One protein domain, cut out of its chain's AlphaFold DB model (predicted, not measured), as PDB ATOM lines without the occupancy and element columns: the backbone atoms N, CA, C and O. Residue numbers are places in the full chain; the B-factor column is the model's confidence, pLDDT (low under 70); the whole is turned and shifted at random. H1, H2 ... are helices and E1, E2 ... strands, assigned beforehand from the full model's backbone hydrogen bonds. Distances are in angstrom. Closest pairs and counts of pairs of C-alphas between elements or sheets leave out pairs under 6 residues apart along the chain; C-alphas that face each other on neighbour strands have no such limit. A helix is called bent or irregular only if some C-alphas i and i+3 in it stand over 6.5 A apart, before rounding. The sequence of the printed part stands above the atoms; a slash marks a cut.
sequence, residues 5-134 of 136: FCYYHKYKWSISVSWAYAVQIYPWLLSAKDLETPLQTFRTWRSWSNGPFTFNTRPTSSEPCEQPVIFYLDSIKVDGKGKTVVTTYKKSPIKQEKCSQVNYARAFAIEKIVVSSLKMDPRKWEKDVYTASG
ATOM      1  N   PHE A   5      32.671  32.691  17.255       94.94
ATOM      2  CA  PHE A   5      33.021  32.662  15.842       94.94
ATOM      3  C   PHE A   5      31.807  32.368  14.966       94.94
ATOM      4  O   PHE A   5      30.818  31.782  15.408       94.94
ATOM      5  N   CYS A   6      31.885  32.779  13.705       95.00
ATOM      6  CA  CYS A   6      30.902  32.452  12.681       95.00
ATOM      7  C   CYS A   6      31.571  32.267  11.315       95.00
ATOM      8  O   CYS A   6      32.727  32.641  11.106       95.00
ATOM      9  N   TYR A   7      30.831  31.680  10.377       96.94
ATOM     10  CA  TYR A   7      31.300  31.448   9.016       96.94
ATOM     11  C   TYR A   7      30.534  32.321   8.034       96.94
ATOM     12  O   TYR A   7      29.303  32.371   8.048       96.94
ATOM     13  N   TYR A   8      31.263  32.976   7.136       95.81
ATOM     14  CA  TYR A   8      30.670  33.705   6.025       95.81
ATOM     15  C   TYR A   8      30.820  32.902   4.736       95.81
ATOM     16  O   TYR A   8      31.796  33.027   3.992       95.81
ATOM     17  N   HIS A   9      29.829  32.048   4.476       93.88
ATOM     18  CA  HIS A   9      29.876  31.045   3.407       93.88
ATOM     19  C   HIS A   9      30.057  31.633   2.002       93.88
ATOM     20  O   HIS A   9      30.736  31.016   1.184       93.88
ATOM     21  N   LYS A  10      29.535  32.841   1.730       94.00
ATOM     22  CA  LYS A  10      29.641  33.496   0.412       94.00
ATOM     23  C   LYS A  10      31.090  33.638  -0.065       94.00
ATOM     24  O   LYS A  10      31.360  33.452  -1.247       94.00
ATOM     25  N   TYR A  11      32.012  33.945   0.847       92.06
ATOM     26  CA  TYR A  11      33.441  34.065   0.538       92.06
ATOM     27  C   TYR A  11      34.300  33.007   1.229       92.06
ATOM     28  O   TYR A  11      35.523  33.085   1.156       92.06
ATOM     29  N   LYS A  12      33.672  32.003   1.856       94.94
ATOM     30  CA  LYS A  12      34.352  30.948   2.620       94.94
ATOM     31  C   LYS A  12      35.288  31.526   3.691       94.94
ATOM     32  O   LYS A  12      36.438  31.115   3.792       94.94
ATOM     33  N   TRP A  13      34.803  32.500   4.461       95.75
ATOM     34  CA  TRP A  13      35.575  33.103   5.552       95.75
ATOM     35  C   TRP A  13      35.194  32.523   6.903       95.75
ATOM     36  O   TRP A  13      34.029  32.185   7.136       95.75
ATOM     37  N   SER A  14      36.154  32.521   7.815       96.69
ATOM     38  CA  SER A  14      35.916  32.362   9.245       96.69
ATOM     39  C   SER A  14      36.092  33.701   9.949       96.69
ATOM     40  O   SER A  14      37.027  34.446   9.667       96.69
ATOM     41  N   ILE A  15      35.189  34.028  10.864       96.25
ATOM     42  CA  ILE A  15      35.204  35.283  11.615       96.25
ATOM     43  C   ILE A  15      35.261  34.920  13.091       96.25
ATOM     44  O   ILE A  15      34.393  34.191  13.559       96.25
ATOM     45  N   SER A  16      36.256  35.425  13.816       95.75
ATOM     46  CA  SER A  16      36.321  35.343  15.279       95.75
ATOM     47  C   SER A  16      36.094  36.723  15.886       95.75
ATOM     48  O   SER A  16      36.621  37.722  15.394       95.75
ATOM     49  N   VAL A  17      35.294  36.785  16.945       95.00
ATOM     50  CA  VAL A  17      34.882  38.006  17.633       95.00
ATOM     51  C   VAL A  17      35.195  37.874  19.119       95.00
ATOM     52  O   VAL A  17      34.558  37.117  19.855       95.00
ATOM     53  N   SER A  18      36.136  38.694  19.571       93.19
ATOM     54  CA  SER A  18      36.428  38.950  20.979       93.19
ATOM     55  C   SER A  18      35.869  40.323  21.328       93.19
ATOM     56  O   SER A  18      36.498  41.349  21.064       93.19
ATOM     57  N   TRP A  19      34.660  40.348  21.891       88.81
ATOM     58  CA  TRP A  19      33.811  41.544  21.976       88.81
ATOM     59  C   TRP A  19      34.492  42.791  22.576       88.81
ATOM     60  O   TRP A  19      34.317  43.892  22.062       88.81
ATOM     61  N   ALA A  20      35.335  42.642  23.597       88.12
ATOM     62  CA  ALA A  20      36.031  43.764  24.239       88.12
ATOM     63  C   ALA A  20      37.447  44.034  23.689       88.12
ATOM     64  O   ALA A  20      38.204  44.785  24.297       88.12
ATOM     65  N   TYR A  21      37.838  43.405  22.577       92.50
ATOM     66  CA  TYR A  21      39.214  43.465  22.086       92.50
ATOM     67  C   TYR A  21      39.304  43.610  20.568       92.50
ATOM     68  O   TYR A  21      39.685  44.670  20.069       92.50
ATOM     69  N   ALA A  22      38.973  42.552  19.826       94.50
ATOM     70  CA  ALA A  22      39.244  42.489  18.399       94.50
ATOM     71  C   ALA A  22      38.298  41.546  17.651       94.50
ATOM     72  O   ALA A  22      37.804  40.561  18.202       94.50
ATOM     73  N   VAL A  23      38.121  41.826  16.364       95.94
ATOM     74  CA  VAL A  23      37.520  40.931  15.376       95.94
ATOM     75  C   VAL A  23      38.605  40.490  14.401       95.94
ATOM     76  O   VAL A  23      39.375  41.310  13.903       95.94
ATOM     77  N   GLN A  24      38.665  39.195  14.122       95.12
ATOM     78  CA  GLN A  24      39.608  38.593  13.188       95.12
ATOM     79  C   GLN A  24      38.832  37.960  12.038       95.12
ATOM     80  O   GLN A  24      38.011  37.072  12.257       95.12
ATOM     81  N   ILE A  25      39.102  38.407  10.814       95.44
ATOM     82  CA  ILE A  25      38.584  37.781   9.598       95.44
ATOM     83  C   ILE A  25      39.694  36.917   9.018       95.44
ATOM     84  O   ILE A  25      40.767  37.418   8.697       95.44
ATOM     85  N   TYR A  26      39.407  35.635   8.849       94.69
ATOM     86  CA  TYR A  26      40.232  34.670   8.142       94.69
ATOM     87  C   TYR A  26      39.648  34.506   6.729       94.69
ATOM     88  O   TYR A  26      38.542  33.976   6.594       94.69
ATOM     89  N   PRO A  27      40.346  34.960   5.669       93.88
ATOM     90  CA  PRO A  27      39.954  34.784   4.263       93.88
ATOM     91  C   PRO A  27      39.859  33.334   3.743       93.88
ATOM     92  O   PRO A  27      39.896  33.114   2.530       93.88
ATOM     93  N   TRP A  28      39.750  32.357   4.641       93.56
ATOM     94  CA  TRP A  28      39.629  30.922   4.406       93.56
ATOM     95  C   TRP A  28      38.813  30.283   5.539       93.56
ATOM     96  O   TRP A  28      38.546  30.913   6.566       93.56
ATOM     97  N   LEU A  29      38.420  29.021   5.355       94.94
ATOM     98  CA  LEU A  29      37.700  28.261   6.371       94.94
ATOM     99  C   LEU A  29      38.682  27.603   7.336       94.94
ATOM    100  O   LEU A  29      39.568  26.858   6.923       94.94
ATOM    101  N   LEU A  30      38.480  27.860   8.619       94.25
ATOM    102  CA  LEU A  30      39.110  27.142   9.720       94.25
ATOM    103  C   LEU A  30      38.114  26.169  10.348       94.25
ATOM    104  O   LEU A  30      36.907  26.397  10.297       94.25
ATOM    105  N   SER A  31      38.610  25.095  10.959       94.38
ATOM    106  CA  SER A  31      37.748  24.240  11.774       94.38
ATOM    107  C   SER A  31      37.348  24.958  13.070       94.38
ATOM    108  O   SER A  31      38.044  25.865  13.532       94.38
ATOM    109  N   ALA A  32      36.250  24.526  13.698       92.19
ATOM    110  CA  ALA A  32      35.849  25.044  15.009       92.19
ATOM    111  C   ALA A  32      36.980  24.896  16.044       92.19
ATOM    112  O   ALA A  32      37.290  25.842  16.760       92.19
ATOM    113  N   LYS A  33      37.674  23.751  16.030       91.88
ATOM    114  CA  LYS A  33      38.830  23.476  16.894       91.88
ATOM    115  C   LYS A  33      39.972  24.476  16.677       91.88
ATOM    116  O   LYS A  33      40.585  24.926  17.644       91.88
ATOM    117  N   ASP A  34      40.247  24.847  15.428       92.50
ATOM    118  CA  ASP A  34      41.296  25.821  15.105       92.50
ATOM    119  C   ASP A  34      40.907  27.252  15.482       92.50
ATOM    120  O   ASP A  34      41.776  28.053  15.808       92.50
ATOM    121  N   LEU A  35      39.617  27.592  15.428       92.00
ATOM    122  CA  LEU A  35      39.110  28.898  15.866       92.00
ATOM    123  C   LEU A  35      39.096  29.017  17.393       92.00
ATOM    124  O   LEU A  35      39.394  30.083  17.932       92.00
ATOM    125  N   GLU A  36      38.793  27.924  18.092       89.69
ATOM    126  CA  GLU A  36      38.869  27.838  19.552       89.69
ATOM    127  C   GLU A  36      40.313  27.879  20.063       89.69
ATOM    128  O   GLU A  36      40.567  28.430  21.137       89.69
ATOM    129  N   THR A  37      41.261  27.347  19.284       90.81
ATOM    130  CA  THR A  37      42.688  27.333  19.623       90.81
ATOM    131  C   THR A  37      43.363  28.641  19.187       90.81
ATOM    132  O   THR A  37      43.536  28.895  17.991       90.81
ATOM    133  N   PRO A  38      43.792  29.504  20.122       87.38
ATOM    134  CA  PRO A  38      44.327  30.811  19.769       87.38
ATOM    135  C   PRO A  38      45.697  30.729  19.087       87.38
ATOM    136  O   PRO A  38      46.492  29.822  19.345       87.38
ATOM    137  N   LEU A  39      45.981  31.719  18.237       89.19
ATOM    138  CA  LEU A  39      47.302  31.911  17.639       89.19
ATOM    139  C   LEU A  39      48.346  32.197  18.726       89.19
ATOM    140  O   LEU A  39      48.097  32.966  19.658       89.19
ATOM    141  N   GLN A  40      49.529  31.605  18.590       89.19
ATOM    142  CA  GLN A  40      50.650  31.867  19.476       89.19
ATOM    143  C   GLN A  40      51.290  33.216  19.125       89.19
ATOM    144  O   GLN A  40      52.119  33.316  18.218       89.19
ATOM    145  N   THR A  41      50.907  34.261  19.855       86.00
ATOM    146  CA  THR A  41      51.423  35.632  19.678       86.00
ATOM    147  C   THR A  41      52.435  36.042  20.746       86.00
ATOM    148  O   THR A  41      52.855  37.195  20.790       86.00
ATOM    149  N   PHE A  42      52.811  35.124  21.634       86.69
ATOM    150  CA  PHE A  42      53.664  35.386  22.788       86.69
ATOM    151  C   PHE A  42      54.863  34.435  22.820       86.69
ATOM    152  O   PHE A  42      54.807  33.297  22.347       86.69
ATOM    153  N   ARG A  43      55.963  34.937  23.380       89.06
ATOM    154  CA  ARG A  43      57.241  34.238  23.541       89.06
ATOM    155  C   ARG A  43      57.739  34.423  24.964       89.06
ATOM    156  O   ARG A  43      57.326  35.354  25.656       89.06
ATOM    157  N   THR A  44      58.601  33.525  25.421       89.44
ATOM    158  CA  THR A  44      59.218  33.658  26.740       89.44
ATOM    159  C   THR A  44      60.109  34.894  26.770       89.44
ATOM    160  O   THR A  44      60.869  35.159  25.845       89.44
ATOM    161  N   TRP A  45      60.053  35.654  27.859       87.56
ATOM    162  CA  TRP A  45      60.833  36.885  27.972       87.56
ATOM    163  C   TRP A  45      62.351  36.633  28.030       87.56
ATOM    164  O   TRP A  45      63.125  37.407  27.480       87.56
ATOM    165  N   ARG A  46      62.783  35.542  28.680       89.88
ATOM    166  CA  ARG A  46      64.205  35.239  28.907       89.88
ATOM    167  C   ARG A  46      64.886  34.582  27.706       89.88
ATOM    168  O   ARG A  46      66.043  34.875  27.440       89.88
ATOM    169  N   SER A  47      64.197  33.668  27.024       90.19
ATOM    170  CA  SER A  47      64.773  32.864  25.934       90.19
ATOM    171  C   SER A  47      64.183  33.176  24.562       90.19
ATOM    172  O   SER A  47      64.640  32.607  23.575       90.19
ATOM    173  N   TRP A  48      63.162  34.038  24.479       86.62
ATOM    174  CA  TRP A  48      62.416  34.315  23.246       86.62
ATOM    175  C   TRP A  48      61.905  33.046  22.543       86.62
ATOM    176  O   TRP A  48      61.663  33.035  21.335       86.62
ATOM    177  N   SER A  49      61.732  31.969  23.312       86.38
ATOM    178  CA  SER A  49      61.288  30.662  22.848       86.38
ATOM    179  C   SER A  49      59.770  30.563  22.902       86.38
ATOM    180  O   SER A  49      59.081  31.302  23.610       86.38
ATOM    181  N   ASN A  50      59.236  29.593  22.171       83.56
ATOM    182  CA  ASN A  50      57.803  29.334  22.093       83.56
ATOM    183  C   ASN A  50      57.245  28.572  23.312       83.56
ATOM    184  O   ASN A  50      56.156  28.016  23.223       83.56
ATOM    185  N   GLY A  51      57.962  28.531  24.438       82.31
ATOM    186  CA  GLY A  51      57.511  27.811  25.623       82.31
ATOM    187  C   GLY A  51      58.603  27.545  26.660       82.31
ATOM    188  O   GLY A  51      59.752  27.965  26.459       82.31
ATOM    189  N   PRO A  52      58.235  26.846  27.752       83.56
ATOM    190  CA  PRO A  52      56.974  26.103  27.923       83.56
ATOM    191  C   PRO A  52      55.786  26.975  28.372       83.56
ATOM    192  O   PRO A  52      55.911  27.796  29.276       83.56
ATOM    193  N   PHE A  53      54.617  26.762  27.760       84.69
ATOM    194  CA  PHE A  53      53.338  27.360  28.162       84.69
ATOM    195  C   PHE A  53      52.315  26.250  28.418       84.69
ATOM    196  O   PHE A  53      52.344  25.224  27.746       84.69
ATOM    197  N   THR A  54      51.412  26.434  29.383       87.06
ATOM    198  CA  THR A  54      50.435  25.407  29.804       87.06
ATOM    199  C   THR A  54      49.156  25.386  28.964       87.06
ATOM    200  O   THR A  54      48.292  24.539  29.180       87.06
ATOM    201  N   PHE A  55      49.016  26.312  28.014       84.88
ATOM    202  CA  PHE A  55      47.828  26.454  27.174       84.88
ATOM    203  C   PHE A  55      48.123  25.998  25.750       84.88
ATOM    204  O   PHE A  55      49.173  26.317  25.189       84.88
ATOM    205  N   ASN A  56      47.149  25.328  25.138       86.88
ATOM    206  CA  ASN A  56      47.223  24.982  23.728       86.88
ATOM    207  C   ASN A  56      47.143  26.251  22.879       86.88
ATOM    208  O   ASN A  56      46.214  27.051  23.006       86.88
ATOM    209  N   THR A  57      48.122  26.415  21.999       88.62
ATOM    210  CA  THR A  57      48.157  27.473  20.993       88.62
ATOM    211  C   THR A  57      48.500  26.854  19.653       88.62
ATOM    212  O   THR A  57      49.097  25.777  19.589       88.62
ATOM    213  N   ARG A  58      48.100  27.517  18.573       89.56
ATOM    214  CA  ARG A  58      48.479  27.126  17.216       89.56
ATOM    215  C   ARG A  58      49.561  28.066  16.684       89.56
ATOM    216  O   ARG A  58      49.543  29.252  17.028       89.56
ATOM    217  N   PRO A  59      50.499  27.570  15.864       86.25
ATOM    218  CA  PRO A  59      51.560  28.400  15.316       86.25
ATOM    219  C   PRO A  59      50.980  29.541  14.478       86.25
ATOM    220  O   PRO A  59      49.977  29.383  13.783       86.25
ATOM    221  N   THR A  60      51.628  30.699  14.556       85.38
ATOM    222  CA  THR A  60      51.306  31.851  13.711       85.38
ATOM    223  C   THR A  60      52.176  31.794  12.463       85.38
ATOM    224  O   THR A  60      53.397  31.695  12.582       85.38
ATOM    225  N   SER A  61      51.562  31.856  11.281       85.44
ATOM    226  CA  SER A  61      52.299  31.887  10.018       85.44
ATOM    227  C   SER A  61      52.981  33.240   9.795       85.44
ATOM    228  O   SER A  61      52.424  34.301  10.108       85.44
ATOM    229  N   SER A  62      54.196  33.202   9.249       82.69
ATOM    230  CA  SER A  62      54.896  34.385   8.741       82.69
ATOM    231  C   SER A  62      54.371  34.828   7.377       82.69
ATOM    232  O   SER A  62      54.591  35.975   7.006       82.69
ATOM    233  N   GLU A  63      53.671  33.950   6.654       85.75
ATOM    234  CA  GLU A  63      53.161  34.247   5.320       85.75
ATOM    235  C   GLU A  63      52.021  35.279   5.390       85.75
ATOM    236  O   GLU A  63      51.010  35.034   6.058       85.75
ATOM    237  N   PRO A  64      52.112  36.416   4.674       83.94
ATOM    238  CA  PRO A  64      51.129  37.501   4.774       83.94
ATOM    239  C   PRO A  64      49.695  37.071   4.450       83.94
ATOM    240  O   PRO A  64      48.736  37.529   5.070       83.94
ATOM    241  N   CYS A  65      49.548  36.161   3.483       85.50
ATOM    242  CA  CYS A  65      48.257  35.627   3.059       85.50
ATOM    243  C   CYS A  65      47.635  34.644   4.060       85.50
ATOM    244  O   CYS A  65      46.437  34.387   3.977       85.50
ATOM    245  N   GLU A  66      48.424  34.104   4.988       87.88
ATOM    246  CA  GLU A  66      47.974  33.174   6.029       87.88
ATOM    247  C   GLU A  66      47.707  33.885   7.362       87.88
ATOM    248  O   GLU A  66      47.396  33.252   8.375       87.88
ATOM    249  N   GLN A  67      47.770  35.219   7.369       89.44
ATOM    250  CA  GLN A  67      47.404  36.034   8.519       89.44
ATOM    251  C   GLN A  67      45.958  36.535   8.419       89.44
ATOM    252  O   GLN A  67      45.508  36.943   7.347       89.44
ATOM    253  N   PRO A  68      45.201  36.540   9.528       92.69
ATOM    254  CA  PRO A  68      43.881  37.148   9.536       92.69
ATOM    255  C   PRO A  68      43.969  38.667   9.358       92.69
ATOM    256  O   PRO A  68      44.927  39.317   9.781       92.69
ATOM    257  N   VAL A  69      42.914  39.261   8.807       93.00
ATOM    258  CA  VAL A  69      42.711  40.713   8.848       93.00
ATOM    259  C   VAL A  69      42.111  41.058  10.209       93.00
ATOM    260  O   VAL A  69      41.030  40.575  10.559       93.00
ATOM    261  N   ILE A  70      42.824  41.866  10.993       93.56
ATOM    262  CA  ILE A  70      42.472  42.169  12.387       93.56
ATOM    263  C   ILE A  70      41.871  43.571  12.491       93.56
ATOM    264  O   ILE A  70      42.420  44.545  11.970       93.56
ATOM    265  N   PHE A  71      40.762  43.669  13.216       95.56
ATOM    266  CA  PHE A  71      40.070  44.907  13.544       95.56
ATOM    267  C   PHE A  71      40.027  45.061  15.061       95.56
ATOM    268  O   PHE A  71      39.520  44.181  15.751       95.56
ATOM    269  N   TYR A  72      40.535  46.169  15.589       95.50
ATOM    270  CA  TYR A  72      40.539  46.455  17.023       95.50
ATOM    271  C   TYR A  72      39.346  47.301  17.427       95.50
ATOM    272  O   TYR A  72      38.821  48.076  16.625       95.50
ATOM    273  N   LEU A  73      38.923  47.140  18.677       95.69
ATOM    274  CA  LEU A  73      37.848  47.920  19.270       95.69
ATOM    275  C   LEU A  73      38.135  49.425  19.136       95.69
ATOM    276  O   LEU A  73      39.205  49.898  19.503       95.69
ATOM    277  N   ASP A  74      37.157  50.164  18.619       96.00
ATOM    278  CA  ASP A  74      37.234  51.610  18.381       96.00
ATOM    279  C   ASP A  74      36.206  52.377  19.217       96.00
ATOM    280  O   ASP A  74      36.526  53.391  19.824       96.00
ATOM    281  N   SER A  75      34.959  51.902  19.276       94.94
ATOM    282  CA  SER A  75      33.946  52.535  20.124       94.94
ATOM    283  C   SER A  75      32.874  51.563  20.588       94.94
ATOM    284  O   SER A  75      32.567  50.577  19.919       94.94
ATOM    285  N   ILE A  76      32.284  51.873  21.740       94.31
ATOM    286  CA  ILE A  76      31.147  51.164  22.320       94.31
ATOM    287  C   ILE A  76      30.035  52.185  22.520       94.31
ATOM    288  O   ILE A  76      30.258  53.245  23.105       94.31
ATOM    289  N   LYS A  77      28.838  51.878  22.028       93.56
ATOM    290  CA  LYS A  77      27.645  52.704  22.209       93.56
ATOM    291  C   LYS A  77      26.491  51.832  22.663       93.56
ATOM    292  O   LYS A  77      26.384  50.683  22.250       93.56
ATOM    293  N   VAL A  78      25.617  52.382  23.490       90.56
ATOM    294  CA  VAL A  78      24.328  51.762  23.796       90.56
ATOM    295  C   VAL A  78      23.279  52.460  22.942       90.56
ATOM    296  O   VAL A  78      23.346  53.675  22.753       90.56
ATOM    297  N   ASP A  79      22.354  51.697  22.374       87.31
ATOM    298  CA  ASP A  79      21.241  52.263  21.622       87.31
ATOM    299  C   ASP A  79      20.377  53.177  22.508       87.31
ATOM    300  O   ASP A  79      20.374  53.077  23.736       87.31
ATOM    301  N   GLY A  80      19.602  54.069  21.887       81.19
ATOM    302  CA  GLY A  80      18.769  55.026  22.629       81.19
ATOM    303  C   GLY A  80      17.716  54.368  23.533       81.19
ATOM    304  O   GLY A  80      17.222  55.005  24.458       81.19
ATOM    305  N   LYS A  81      17.388  53.089  23.297       82.88
ATOM    306  CA  LYS A  81      16.463  52.300  24.125       82.88
ATOM    307  C   LYS A  81      17.159  51.565  25.278       82.88
ATOM    308  O   LYS A  81      16.472  50.930  26.076       82.88
ATOM    309  N   GLY A  82      18.488  51.614  25.374       83.06
ATOM    310  CA  GLY A  82      19.258  50.979  26.442       83.06
ATOM    311  C   GLY A  82      19.351  49.450  26.361       83.06
ATOM    312  O   GLY A  82      19.802  48.832  27.326       83.06
ATOM    313  N   LYS A  83      18.906  48.830  25.262       87.94
ATOM    314  CA  LYS A  83      18.744  47.373  25.099       87.94
ATOM    315  C   LYS A  83      19.854  46.723  24.288       87.94
ATOM    316  O   LYS A  83      20.105  45.533  24.464       87.94
ATOM    317  N   THR A  84      20.510  47.469  23.412       91.88
ATOM    318  CA  THR A  84      21.507  46.935  22.485       91.88
ATOM    319  C   THR A  84      22.821  47.665  22.677       91.88
ATOM    320  O   THR A  84      22.867  48.894  22.671       91.88
ATOM    321  N   VAL A  85      23.904  46.908  22.829       92.88
ATOM    322  CA  VAL A  85      25.261  47.440  22.790       92.88
ATOM    323  C   VAL A  85      25.806  47.255  21.382       92.88
ATOM    324  O   VAL A  85      25.810  46.155  20.836       92.88
ATOM    325  N   VAL A  86      26.248  48.352  20.789       94.38
ATOM    326  CA  VAL A  86      26.851  48.412  19.465       94.38
ATOM    327  C   VAL A  86      28.332  48.696  19.643       94.38
ATOM    328  O   VAL A  86      28.720  49.775  20.096       94.38
ATOM    329  N   THR A  87      29.166  47.730  19.281       95.06
ATOM    330  CA  THR A  87      30.619  47.867  19.274       95.06
ATOM    331  C   THR A  87      31.114  48.040  17.847       95.06
ATOM    332  O   THR A  87      30.714  47.341  16.917       95.06
ATOM    333  N   THR A  88      31.967  49.035  17.651       96.62
ATOM    334  CA  THR A  88      32.648  49.302  16.390       96.62
ATOM    335  C   THR A  88      34.097  48.867  16.508       96.62
ATOM    336  O   THR A  88      34.751  49.192  17.498       96.62
ATOM    337  N   TYR A  89      34.612  48.240  15.455       97.00
ATOM    338  CA  TYR A  89      36.017  47.880  15.308       97.00
ATOM    339  C   TYR A  89      36.590  48.520  14.047       97.00
ATOM    340  O   TYR A  89      35.942  48.518  12.996       97.00
ATOM    341  N   LYS A  90      37.808  49.048  14.143       96.25
ATOM    342  CA  LYS A  90      38.570  49.608  13.019       96.25
ATOM    343  C   LYS A  90      39.735  48.703  12.667       96.25
ATOM    344  O   LYS A  90      40.317  48.068  13.544       96.25
ATOM    345  N   LYS A  91      40.079  48.658  11.382       94.06
ATOM    346  CA  LYS A  91      41.220  47.876  10.898       94.06
ATOM    347  C   LYS A  91      42.505  48.280  11.623       94.06
ATOM    348  O   LYS A  91      42.733  49.463  11.869       94.06
ATOM    349  N   SER A  92      43.335  47.289  11.940       86.56
ATOM    350  CA  SER A  92      44.664  47.513  12.499       86.56
ATOM    351  C   SER A  92      45.479  48.470  11.613       86.56
ATOM    352  O   SER A  92      45.530  48.265  10.398       86.56
ATOM    353  N   PRO A  93      46.143  49.491  12.188       76.81
ATOM    354  CA  PRO A  93      47.034  50.377  11.438       76.81
ATOM    355  C   PRO A  93      48.364  49.700  11.072       76.81
ATOM    356  O   PRO A  93      49.166  50.275  10.335       76.81
ATOM    357  N   ILE A  94      48.628  48.498  11.597       74.56
ATOM    358  CA  ILE A  94      49.832  47.729  11.287       74.56
ATOM    359  C   ILE A  94      49.813  47.401   9.793       74.56
ATOM    360  O   ILE A  94      48.870  46.782   9.300       74.56
ATOM    361  N   LYS A  95      50.865  47.816   9.078       65.06
ATOM    362  CA  LYS A  95      51.050  47.490   7.663       65.06
ATOM    363  C   LYS A  95      51.143  45.972   7.523       65.06
ATOM    364  O   LYS A  95      52.170  45.388   7.852       65.06
ATOM    365  N   GLN A  96      50.069  45.350   7.051       68.06
ATOM    366  CA  GLN A  96      50.124  43.974   6.580       68.06
ATOM    367  C   GLN A  96      50.847  43.964   5.233       68.06
ATOM    368  O   GLN A  96      50.613  44.832   4.383       68.06
ATOM    369  N   GLU A  97      51.765  43.018   5.060       70.56
ATOM    370  CA  GLU A  97      52.429  42.813   3.779       70.56
ATOM    371  C   GLU A  97      51.407  42.462   2.690       70.56
ATOM    372  O   GLU A  97      50.322  41.932   2.950       70.56
ATOM    373  N   LYS A  98      51.727  42.825   1.445       72.38
ATOM    374  CA  LYS A  98      50.782  42.706   0.334       72.38
ATOM    375  C   LYS A  98      50.533  41.232   0.014       72.38
ATOM    376  O   LYS A  98      51.425  40.544  -0.467       72.38
ATOM    377  N   CYS A  99      49.295  40.787   0.202       82.75
ATOM    378  CA  CYS A  99      48.806  39.510  -0.302       82.75
ATOM    379  C   CYS A  99      48.004  39.716  -1.599       82.75
ATOM    380  O   CYS A  99      47.051  40.495  -1.626       82.75
ATOM    381  N   SER A 100      48.350  38.988  -2.666       82.75
ATOM    382  CA  SER A 100      47.674  39.075  -3.976       82.75
ATOM    383  C   SER A 100      46.409  38.211  -4.086       82.75
ATOM    384  O   SER A 100      45.763  38.186  -5.133       82.75
ATOM    385  N   GLN A 101      46.039  37.473  -3.035       87.62
ATOM    386  CA  GLN A 101      44.863  36.607  -3.075       87.62
ATOM    387  C   GLN A 101      43.567  37.423  -3.080       87.62
ATOM    388  O   GLN A 101      43.345  38.290  -2.235       87.62
ATOM    389  N   VAL A 102      42.650  37.076  -3.984       89.44
ATOM    390  CA  VAL A 102      41.381  37.798  -4.171       89.44
ATOM    391  C   VAL A 102      40.528  37.813  -2.896       89.44
ATOM    392  O   VAL A 102      39.939  38.837  -2.554       89.44
ATOM    393  N   ASN A 103      40.461  36.697  -2.163       88.25
ATOM    394  CA  ASN A 103      39.699  36.630  -0.911       88.25
ATOM    395  C   ASN A 103      40.308  37.507   0.184       88.25
ATOM    396  O   ASN A 103      39.563  38.148   0.924       88.25
ATOM    397  N   TYR A 104      41.638  37.576   0.241       90.38
ATOM    398  CA  TYR A 104      42.340  38.466   1.155       90.38
ATOM    399  C   TYR A 104      42.066  39.924   0.801       90.38
ATOM    400  O   TYR A 104      41.649  40.684   1.665       90.38
ATOM    401  N   ALA A 105      42.190  40.303  -0.475       90.31
ATOM    402  CA  ALA A 105      41.897  41.658  -0.938       90.31
ATOM    403  C   ALA A 105      40.461  42.094  -0.594       90.31
ATOM    404  O   ALA A 105      40.247  43.217  -0.147       90.31
ATOM    405  N   ARG A 106      39.478  41.191  -0.721       92.12
ATOM    406  CA  ARG A 106      38.085  41.448  -0.308       92.12
ATOM    407  C   ARG A 106      37.944  41.677   1.197       92.12
ATOM    408  O   ARG A 106      37.259  42.612   1.596       92.12
ATOM    409  N   ALA A 107      38.569  40.840   2.027       92.44
ATOM    410  CA  ALA A 107      38.539  41.012   3.482       92.44
ATOM    411  C   ALA A 107      39.281  42.288   3.911       92.44
ATOM    412  O   ALA A 107      38.806  43.042   4.757       92.44
ATOM    413  N   PHE A 108      40.415  42.570   3.271       91.06
ATOM    414  CA  PHE A 108      41.233  43.750   3.507       91.06
ATOM    415  C   PHE A 108      40.577  45.038   2.998       91.06
ATOM    416  O   PHE A 108      40.908  46.111   3.487       91.06
ATOM    417  N   ALA A 109      39.622  44.980   2.069       91.81
ATOM    418  CA  ALA A 109      38.849  46.150   1.649       91.81
ATOM    419  C   ALA A 109      37.839  46.622   2.715       91.81
ATOM    420  O   ALA A 109      37.383  47.760   2.664       91.81
ATOM    421  N   ILE A 110      37.501  45.792   3.709       93.31
ATOM    422  CA  ILE A 110      36.590  46.172   4.800       93.31
ATOM    423  C   ILE A 110      37.283  47.199   5.692       93.31
ATOM    424  O   ILE A 110      38.378  46.953   6.185       93.31
ATOM    425  N   GLU A 111      36.665  48.349   5.935       92.56
ATOM    426  CA  GLU A 111      37.267  49.402   6.770       92.56
ATOM    427  C   GLU A 111      36.876  49.289   8.244       92.56
ATOM    428  O   GLU A 111      37.686  49.533   9.144       92.56
ATOM    429  N   LYS A 112      35.627  48.895   8.488       95.44
ATOM    430  CA  LYS A 112      35.002  48.916   9.803       95.44
ATOM    431  C   LYS A 112      34.050  47.742   9.962       95.44
ATOM    432  O   LYS A 112      33.329  47.387   9.034       95.44
ATOM    433  N   ILE A 113      34.027  47.183  11.167       96.75
ATOM    434  CA  ILE A 113      33.089  46.134  11.567       96.75
ATOM    435  C   ILE A 113      32.210  46.684  12.681       96.75
ATOM    436  O   ILE A 113      32.693  47.359  13.590       96.75
ATOM    437  N   VAL A 114      30.915  46.403  12.604       95.69
ATOM    438  CA  VAL A 114      29.947  46.747  13.642       95.69
ATOM    439  C   VAL A 114      29.355  45.450  14.169       95.69
ATOM    440  O   VAL A 114      28.820  44.658  13.398       95.69
ATOM    441  N   VAL A 115      29.463  45.234  15.475       94.62
ATOM    442  CA  VAL A 115      28.866  44.093  16.170       94.62
ATOM    443  C   VAL A 115      27.798  44.625  17.113       94.62
ATOM    444  O   VAL A 115      28.032  45.556  17.879       94.62
ATOM    445  N   SER A 116      26.607  44.041  17.051       92.81
ATOM    446  CA  SER A 116      25.507  44.346  17.962       92.81
ATOM    447  C   SER A 116      25.265  43.169  18.893       92.81
ATOM    448  O   SER A 116      25.121  42.036  18.431       92.81
ATOM    449  N   SER A 117      25.154  43.436  20.187       90.56
ATOM    450  CA  SER A 117      24.751  42.458  21.194       90.56
ATOM    451  C   SER A 117      23.620  43.013  22.051       90.56
ATOM    452  O   SER A 117      23.451  44.225  22.192       90.56
ATOM    453  N   LEU A 118      22.811  42.127  22.630       90.50
ATOM    454  CA  LEU A 118      21.872  42.542  23.665       90.50
ATOM    455  C   LEU A 118      22.662  42.967  24.902       90.50
ATOM    456  O   LEU A 118      23.614  42.293  25.303       90.50
ATOM    457  N   LYS A 119      22.256  44.075  25.520       86.25
ATOM    458  CA  LYS A 119      22.789  44.483  26.814       86.25
ATOM    459  C   LYS A 119      22.440  43.392  27.823       86.25
ATOM    460  O   LYS A 119      21.270  43.058  28.000       86.25
ATOM    461  N   MET A 120      23.464  42.826  28.453       80.75
ATOM    462  CA  MET A 120      23.268  41.815  29.483       80.75
ATOM    463  C   MET A 120      22.532  42.449  30.668       80.75
ATOM    464  O   MET A 120      22.949  43.497  31.160       80.75
ATOM    465  N   ASP A 121      21.424  41.836  31.087       81.38
ATOM    466  CA  ASP A 121      20.688  42.264  32.275       81.38
ATOM    467  C   ASP A 121      21.489  41.880  33.530       81.38
ATOM    468  O   ASP A 121      21.725  40.686  33.750       81.38
ATOM    469  N   PRO A 122      21.898  42.849  34.369       77.44
ATOM    470  CA  PRO A 122      22.587  42.560  35.618       77.44
ATOM    471  C   PRO A 122      21.743  41.734  36.598       77.44
ATOM    472  O   PRO A 122      22.283  41.112  37.486       77.44
ATOM    473  N   ARG A 123      20.422  41.653  36.475       77.19
ATOM    474  CA  ARG A 123      19.632  40.802  37.387       77.19
ATOM    475  C   ARG A 123      19.568  39.341  36.953       77.19
ATOM    476  O   ARG A 123      18.956  38.511  37.622       77.19
ATOM    477  N   LYS A 124      20.190  38.999  35.819       69.38
ATOM    478  CA  LYS A 124      20.171  37.635  35.284       69.38
ATOM    479  C   LYS A 124      21.087  36.687  36.065       69.38
ATOM    480  O   LYS A 124      20.696  35.548  36.263       69.38
ATOM    481  N   TRP A 125      22.235  37.161  36.560       66.69
ATOM    482  CA  TRP A 125      23.167  36.344  37.353       66.69
ATOM    483  C   TRP A 125      22.695  36.094  38.791       66.69
ATOM    484  O   TRP A 125      23.069  35.091  39.385       66.69
ATOM    485  N   GLU A 126      21.827  36.947  39.340       65.31
ATOM    486  CA  GLU A 126      21.261  36.752  40.683       65.31
ATOM    487  C   GLU A 126      20.349  35.516  40.753       65.31
ATOM    488  O   GLU A 126      20.366  34.787  41.740       65.31
ATOM    489  N   LYS A 127      19.586  35.220  39.692       59.59
ATOM    490  CA  LYS A 127      18.648  34.081  39.669       59.59
ATOM    491  C   LYS A 127      19.342  32.716  39.663       59.59
ATOM    492  O   LYS A 127      18.790  31.764  40.216       59.59
ATOM    493  N   ASP A 128      20.542  32.645  39.095       58.50
ATOM    494  CA  ASP A 128      21.334  31.413  39.016       58.50
ATOM    495  C   ASP A 128      21.961  31.052  40.382       58.50
ATOM    496  O   ASP A 128      22.164  29.880  40.694       58.50
ATOM    497  N   VAL A 129      22.193  32.046  41.252       57.06
ATOM    498  CA  VAL A 129      22.696  31.834  42.624       57.06
ATOM    499  C   VAL A 129      21.616  31.233  43.532       57.06
ATOM    500  O   VAL A 129      21.895  30.318  44.309       57.06
ATOM    501  N   TYR A 130      20.362  31.676  43.402       50.31
ATOM    502  CA  TYR A 130      19.253  31.146  44.207       50.31
ATOM    503  C   TYR A 130      18.822  29.729  43.805       50.31
ATOM    504  O   TYR A 130      18.284  29.004  44.637       50.31
ATOM    505  N   THR A 131      19.076  29.304  42.565       52.75
ATOM    506  CA  THR A 131      18.778  27.929  42.123       52.75
ATOM    507  C   THR A 131      19.854  26.928  42.545       52.75
ATOM    508  O   THR A 131      19.521  25.782  42.833       52.75
ATOM    509  N   ALA A 132      21.116  27.349  42.675       49.00
ATOM    510  CA  ALA A 132      22.188  26.495  43.194       49.00
ATOM    511  C   ALA A 132      22.117  26.295  44.722       49.00
ATOM    512  O   ALA A 132      22.495  25.239  45.222       49.00
ATOM    513  N   SER A 133      21.591  27.272  45.471       49.88
ATOM    514  CA  SER A 133      21.445  27.170  46.934       49.88
ATOM    515  C   SER A 133      20.246  26.321  47.393       49.88
ATOM    516  O   SER A 133      20.101  26.099  48.592       49.88
ATOM    517  N   GLY A 134      19.388  25.863  46.474       46.66
ATOM    518  CA  GLY A 134      18.236  24.993  46.757       46.66
ATOM    519  C   GLY A 134      18.474  23.501  46.486       46.66
ATOM    520  O   GLY A 134      17.513  22.739  46.460       46.66
TER     521      GLY A 134
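Overview. This is residues 5 to 134 of the 136 residues of an uncharacterized protein of Capsicum annuum (UniProt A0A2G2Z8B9). One antiparallel sheet of six strands is bent back on itself and curled like part of a barrel, with E1, E2 and E3 in one leaf, E5 and E6 in the other, and E4 as the hinge between them. The short helix H2 sits beside the strands, H1 only grazes the sheet, residues 37 to 68 make a long loop without a named element, and residues 122 to 134, of which 124 to 132 belong to H3, stick out as a tail. The printed part has 130 residues, with three named helices and six named strands in the order E1 E2 E3 H1 E4 E5 H2 E6 H3; the sheet's order is E1 - E2 - E3 - E4 - E5 - E6. The class is mixed, helices and strands, with 61 residues in named elements, under half. The whole is loose, with a radius of gyration of the C-alphas of 18.4 A and spans of 54 by 39 by 28 A.

Along the chain. E1 is residues 5 to 8 and begins at C-alpha 5 (33.021, 32.662, 15.842). E2 is residues 13 to 18, 16.5 A long, and E3 is residues 22 to 26. H1 is residues 32 to 36. E4, residues 69 to 78, is 26.1 A long from C-alpha 69 (42.711, 40.713, 8.848) and bends by 53 degrees at residue 74. E5, residues 84 to 91, measures 22.9 A. H2 is residues 102 to 108, and E6, residues 112 to 118, measures 20.1 A. H3, residues 124 to 132, is 13.8 A long and ends at C-alpha 132 (22.188, 26.495, 43.194).

Arrangement. E1, E2 and E3 form a meander, each strand the antiparallel neighbour of the one before. N 6 and O 15 are 2.9 A apart between E1 and E2, and N 24 and O 16 are 2.8 A apart between E2 and E3. E3 and E4 have N 23 and O 71 at 2.8 A. The hairpin E4 and E5 has N 77 and O 86 at 2.9 A, and E5 and E6 have N 87 and O 115 at 2.8 A. In this folded sheet, one sheet in two leaves, E1 E2 E3 face E5 E6 with 16 pairs of C-alphas within 11 A. H2 is on the sheet at a height of 8.1 A; its closest C-alphas to E4 are Phe 108 and Val 69, 6.3 A. H3 is not on the sheet. Every O i to N i+4 pair is within hydrogen-bond range in H1 and H2; H3 has 2 of 5, and 2 of 6 O i to N i+3 pairs.

Size, cuts and confidence. The two C-alphas farthest apart are those of Ser 100 and Gly 134, 60.3 A. The printed part has no cut. The link from H1 to E4, 32 residues, is long. Mean pLDDT of the printed part is 86.7; residues 95 to 96 and 124 to 134 are under 70.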